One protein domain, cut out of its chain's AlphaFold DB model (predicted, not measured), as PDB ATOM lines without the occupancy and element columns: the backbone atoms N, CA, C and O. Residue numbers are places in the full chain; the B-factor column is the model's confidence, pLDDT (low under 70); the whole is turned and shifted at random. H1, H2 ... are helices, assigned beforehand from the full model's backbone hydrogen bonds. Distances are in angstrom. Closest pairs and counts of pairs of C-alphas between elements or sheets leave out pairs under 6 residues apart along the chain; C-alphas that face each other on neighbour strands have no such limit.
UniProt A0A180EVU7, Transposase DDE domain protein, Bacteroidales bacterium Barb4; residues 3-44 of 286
ATOM      1  N   LEU A   3      36.292   4.734 -17.886       87.94
ATOM      2  CA  LEU A   3      36.645   3.490 -17.183       87.94
ATOM      3  C   LEU A   3      35.461   2.533 -16.950       87.94
ATOM      4  O   LEU A   3      35.681   1.355 -16.697       87.94
ATOM      5  N   PHE A   4      34.212   3.006 -17.056       89.81
ATOM      6  CA  PHE A   4      33.034   2.149 -16.901       89.81
ATOM      7  C   PHE A   4      32.917   1.142 -18.051       89.81
ATOM      8  O   PHE A   4      32.596  -0.019 -17.813       89.81
ATOM      9  N   HIS A   5      33.223   1.547 -19.281       89.38
ATOM     10  CA  HIS A   5      33.044   0.702 -20.460       89.38
ATOM     11  C   HIS A   5      33.889  -0.586 -20.429       89.38
ATOM     12  O   HIS A   5      33.301  -1.658 -20.569       89.38
ATOM     13  N   PRO A   6      35.212  -0.545 -20.159       87.44
ATOM     14  CA  PRO A   6      36.019  -1.759 -20.052       87.44
ATOM     15  C   PRO A   6      35.848  -2.500 -18.713       87.44
ATOM     16  O   PRO A   6      36.361  -3.601 -18.568       87.44
ATOM     17  N   SER A   7      35.131  -1.940 -17.729       88.38
ATOM     18  CA  SER A   7      35.044  -2.515 -16.371       88.38
ATOM     19  C   SER A   7      34.228  -3.809 -16.256       88.38
ATOM     20  O   SER A   7      34.193  -4.417 -15.190       88.38
ATOM     21  N   GLY A   8      33.494  -4.197 -17.304       86.56
ATOM     22  CA  GLY A   8      32.576  -5.345 -17.289       86.56
ATOM     23  C   GLY A   8      31.253  -5.103 -16.546       86.56
ATOM     24  O   GLY A   8      30.302  -5.872 -16.707       86.56
ATOM     25  N   PHE A   9      31.122  -4.009 -15.787       90.12
ATOM     26  CA  PHE A   9      29.865  -3.668 -15.130       90.12
ATOM     27  C   PHE A   9      28.794  -3.292 -16.155       90.12
ATOM     28  O   PHE A   9      29.030  -2.535 -17.094       90.12
ATOM     29  N   ARG A  10      27.564  -3.769 -15.935       89.12
ATOM     30  CA  ARG A  10      26.405  -3.379 -16.752       89.12
ATOM     31  C   ARG A  10      25.732  -2.116 -16.234       89.12
ATOM     32  O   ARG A  10      25.042  -1.438 -16.981       89.12
ATOM     33  N   CYS A  11      25.858  -1.768 -14.956       89.62
ATOM     34  CA  CYS A  11      25.143  -0.636 -14.368       89.62
ATOM     35  C   CYS A  11      26.106   0.432 -13.863       89.62
ATOM     36  O   CYS A  11      26.829   0.189 -12.904       89.62
ATOM     37  N   LEU A  12      26.052   1.625 -14.464       88.56
ATOM     38  CA  LEU A  12      26.900   2.757 -14.090       88.56
ATOM     39  C   LEU A  12      26.731   3.142 -12.614       88.56
ATOM     40  O   LEU A  12      27.717   3.352 -11.922       88.56
ATOM     41  N   LYS A  13      25.494   3.144 -12.094       90.69
ATOM     42  CA  LYS A  13      25.236   3.386 -10.664       90.69
ATOM     43  C   LYS A  13      25.947   2.370  -9.775       90.69
ATOM     44  O   LYS A  13      26.553   2.747  -8.779       90.69
ATOM     45  N   HIS A  14      25.869   1.094 -10.142       92.00
ATOM     46  CA  HIS A  14      26.504   0.026  -9.382       92.00
ATOM     47  C   HIS A  14      28.035   0.137  -9.453       92.00
ATOM     48  O   HIS A  14      28.693   0.079  -8.422       92.00
ATOM     49  N   TYR A  15      28.587   0.404 -10.639       91.56
ATOM     50  CA  TYR A  15      30.015   0.664 -10.830       91.56
ATOM     51  C   TYR A  15      30.516   1.831  -9.965       91.56
ATOM     52  O   TYR A  15      31.497   1.689  -9.239       91.56
ATOM     53  N   CYS A  16      29.816   2.969  -9.971       89.44
ATOM     54  CA  CYS A  16      30.200   4.120  -9.157       89.44
ATOM     55  C   CYS A  16      30.180   3.790  -7.657       89.44
ATOM     56  O   CYS A  16      31.173   4.013  -6.972       89.44
ATOM     57  N   LEU A  17      29.076   3.230  -7.153       90.31
ATOM     58  CA  LEU A  17      28.884   3.025  -5.713       90.31
ATOM     59  C   LEU A  17      29.741   1.893  -5.136       90.31
ATOM     60  O   LEU A  17      30.246   2.018  -4.023       90.31
ATOM     61  N   PHE A  18      29.888   0.786  -5.866       90.69
ATOM     62  CA  PHE A  18      30.523  -0.421  -5.335       90.69
ATOM     63  C   PHE A  18      31.960  -0.617  -5.801       90.69
ATOM     64  O   PHE A  18      32.703  -1.296  -5.104       90.69
ATOM     65  N   TYR A  19      32.368  -0.017  -6.923       90.94
ATOM     66  CA  TYR A  19      33.741  -0.123  -7.408       90.94
ATOM     67  C   TYR A  19      34.519   1.178  -7.223       90.94
ATOM     68  O   TYR A  19      35.528   1.191  -6.523       90.94
ATOM     69  N   VAL A  20      34.038   2.294  -7.780       89.75
ATOM     70  CA  VAL A  20      34.784   3.565  -7.741       89.75
ATOM     71  C   VAL A  20      34.934   4.078  -6.308       89.75
ATOM     72  O   VAL A  20      36.056   4.296  -5.856       89.75
ATOM     73  N   CYS A  21      33.831   4.200  -5.561       87.12
ATOM     74  CA  CYS A  21      33.872   4.721  -4.191       87.12
ATOM     75  C   CYS A  21      34.646   3.822  -3.210       87.12
ATOM     76  O   CYS A  21      35.101   4.313  -2.180       87.12
ATOM     77  N   LYS A  22      34.787   2.521  -3.502       88.69
ATOM     78  CA  LYS A  22      35.459   1.557  -2.615       88.69
ATOM     79  C   LYS A  22      36.920   1.306  -2.977       88.69
ATOM     80  O   LYS A  22      37.739   1.157  -2.082       88.69
ATOM     81  N   HIS A  23      37.242   1.246  -4.267       89.69
ATOM     82  CA  HIS A  23      38.537   0.753  -4.751       89.69
ATOM     83  C   HIS A  23      39.341   1.790  -5.544       89.69
ATOM     84  O   HIS A  23      40.516   1.564  -5.800       89.69
ATOM     85  N   GLN A  24      38.743   2.919  -5.937       86.62
ATOM     86  CA  GLN A  24      39.397   3.944  -6.768       86.62
ATOM     87  C   GLN A  24      39.520   5.289  -6.036       86.62
ATOM     88  O   GLN A  24      39.547   6.346  -6.662       86.62
ATOM     89  N   GLN A  25      39.592   5.266  -4.703       85.88
ATOM     90  CA  GLN A  25      39.691   6.479  -3.884       85.88
ATOM     91  C   GLN A  25      40.983   7.266  -4.144       85.88
ATOM     92  O   GLN A  25      40.974   8.486  -4.044       85.88
ATOM     93  N   SER A  26      42.070   6.599  -4.543       88.94
ATOM     94  CA  SER A  26      43.320   7.263  -4.937       88.94
ATOM     95  C   SER A  26      43.143   8.147  -6.176       88.94
ATOM     96  O   SER A  26      43.645   9.266  -6.210       88.94
ATOM     97  N   LEU A  27      42.392   7.670  -7.174       84.69
ATOM     98  CA  LEU A  27      42.081   8.426  -8.392       84.69
ATOM     99  C   LEU A  27      40.936   9.430  -8.183       84.69
ATOM    100  O   LEU A  27      40.876  10.451  -8.863       84.69
ATOM    101  N   PHE A  28      40.020   9.146  -7.251       84.62
ATOM    102  CA  PHE A  28      38.833   9.959  -6.968       84.62
ATOM    103  C   PHE A  28      38.681  10.241  -5.462       84.62
ATOM    104  O   PHE A  28      37.723   9.771  -4.840       84.62
ATOM    105  N   PRO A  29      39.581  11.044  -4.863       80.44
ATOM    106  CA  PRO A  29      39.611  11.260  -3.413       80.44
ATOM    107  C   PRO A  29      38.373  11.995  -2.887       80.44
ATOM    108  O   PRO A  29      37.963  11.800  -1.747       80.44
ATOM    109  N   LYS A  30      37.730  12.816  -3.727       83.44
ATOM    110  CA  LYS A  30      36.471  13.510  -3.414       83.44
ATOM    111  C   LYS A  30      35.337  12.960  -4.274       83.44
ATOM    112  O   LYS A  30      34.895  13.599  -5.228       83.44
ATOM    113  N   SER A  31      34.888  11.745  -3.961       80.31
ATOM    114  CA  SER A  31      33.718  11.170  -4.628       80.31
ATOM    115  C   SER A  31      32.443  11.938  -4.253       80.31
ATOM    116  O   SER A  31      32.239  12.330  -3.107       80.31
ATOM    117  N   VAL A  32      31.587  12.190  -5.243       86.44
ATOM    118  CA  VAL A  32      30.282  12.833  -5.042       86.44
ATOM    119  C   VAL A  32      29.179  11.779  -4.963       86.44
ATOM    120  O   VAL A  32      29.344  10.653  -5.437       86.44
ATOM    121  N   SER A  33      28.018  12.150  -4.418       89.12
ATOM    122  CA  SER A  33      26.839  11.280  -4.470       89.12
ATOM    123  C   SER A  33      26.494  10.919  -5.920       89.12
ATOM    124  O   SER A  33      26.720  11.700  -6.846       89.12
ATOM    125  N   TYR A  34      25.900   9.743  -6.140       88.12
ATOM    126  CA  TYR A  34      25.575   9.300  -7.499       88.12
ATOM    127  C   TYR A  34      24.641  10.272  -8.243       88.12
ATOM    128  O   TYR A  34      24.804  10.493  -9.440       88.12
ATOM    129  N   ASN A  35      23.683  10.881  -7.539       88.38
ATOM    130  CA  ASN A  35      22.786  11.868  -8.145       88.38
ATOM    131  C   ASN A  35      23.573  13.093  -8.623       88.38
ATOM    132  O   ASN A  35      23.409  13.519  -9.764       88.38
ATOM    133  N   ARG A  36      24.504  13.587  -7.795       88.38
ATOM    134  CA  ARG A  36      25.386  14.689  -8.176       88.38
ATOM    135  C   ARG A  36      26.315  14.306  -9.328       88.38
ATOM    136  O   ARG A  36      26.519  15.105 -10.234       88.38
ATOM    137  N   PHE A  37      26.835  13.080  -9.337       86.88
ATOM    138  CA  PHE A  37      27.610  12.551 -10.459       86.88
ATOM    139  C   PHE A  37      26.800  12.576 -11.765       86.88
ATOM    140  O   PHE A  37      27.290  13.085 -12.765       86.88
ATOM    141  N   ALA A  38      25.549  12.104 -11.753       84.06
ATOM    142  CA  ALA A  38      24.685  12.084 -12.936       84.06
ATOM    143  C   ALA A  38      24.304  13.491 -13.439       84.06
ATOM    144  O   ALA A  38      24.052  13.677 -14.630       84.06
ATOM    145  N   GLU A  39      24.250  14.492 -12.556       84.88
ATOM    146  CA  GLU A  39      24.102  15.901 -12.943       84.88
ATOM    147  C   GLU A  39      25.367  16.452 -13.604       84.88
ATOM    148  O   GLU A  39      25.282  17.120 -14.633       84.88
ATOM    149  N   LEU A  40      26.534  16.173 -13.016       83.56
ATOM    150  CA  LEU A  40      27.829  16.619 -13.531       83.56
ATOM    151  C   LEU A  40      28.182  15.937 -14.854       83.56
ATOM    152  O   LEU A  40      28.747  16.582 -15.730       83.56
ATOM    153  N   GLU A  41      27.784  14.678 -15.039       80.75
ATOM    154  CA  GLU A  41      27.930  13.934 -16.295       80.75
ATOM    155  C   GLU A  41      27.325  14.705 -17.477       80.75
ATOM    156  O   GLU A  41      27.931  14.775 -18.540       80.75
ATOM    157  N   LYS A  42      26.176  15.365 -17.278       74.00
ATOM    158  CA  LYS A  42      25.527  16.182 -18.320       74.00
ATOM    159  C   LYS A  42      26.327  17.429 -18.698       74.00
ATOM    160  O   LYS A  42      26.095  17.976 -19.771       74.00
ATOM    161  N   LYS A  43      27.192  17.909 -17.801       74.62
ATOM    162  CA  LYS A  43      28.054  19.086 -17.996       74.62
ATOM    163  C   LYS A  43      29.456  18.712 -18.470       74.62
ATOM    164  O   LYS A  43      30.193  19.584 -18.916       74.62
ATOM    165  N   ALA A  44      29.834  17.441 -18.356       67.56
ATOM    166  CA  ALA A  44      31.125  16.958 -18.803       67.56
ATOM    167  C   ALA A  44      31.153  16.931 -20.337       67.56
ATOM    168  O   ALA A  44      30.689  15.983 -20.969       67.56
TER     169      ALA A  44
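Overview. This is residues 3 to 44 of the 286 residues of the protein "Transposase DDE domain protein" of Bacteroidales bacterium Barb4 (UniProt A0A180EVU7). One longer helix, H2, makes one side of a U; the chain loops round beyond its last residue and comes back to H2's residues 13 to 17, where H3 begins and runs off crosswise. Short H1 folds in near Leu 12 of H2. The printed part has 42 residues with three named helices, H1, H2, H3 in chain order, and no named strand: all helix. It is compact, with a radius of gyration of the C-alphas of 10.1 A and spans of 24 by 22 by 14 A.

Along the chain. Find C-alpha 3 at (36.645, 3.490, -17.183); H1 runs from there to residue 7, 6.3 A. H2, residues 12 to 23, covers 15.1 A. H3, residues 34 to 41, covers 10.2 A and ends at C-alpha 41, (27.930, 13.934, -16.295).

Arrangement. Look at Phe 4 and Leu 12: their C-alphas, the closest of H1 and H2, are 6.8 A apart, and the helices are close but not clearly touching. H2, with residues 13 to 17 alone, only just touches H3, with 3 pairs of C-alphas within 8 A; the closest, Lys 13 and Tyr 34, are 6.7 A apart. Their lines are about perpendicular, at 74 degrees. H1 and H3 are apart. In H1 and H3 every O i to N i+4 pair is within hydrogen-bond range; in H2, 6 of 8.

Size, cuts and confidence. The C-alphas of His 23 and Lys 43, the two farthest apart, are 24.9 A apart. The printed part has no cut; the link H1 to H2 is tight, H2 to H3 short. Low confidence falls on residue 44, under 70.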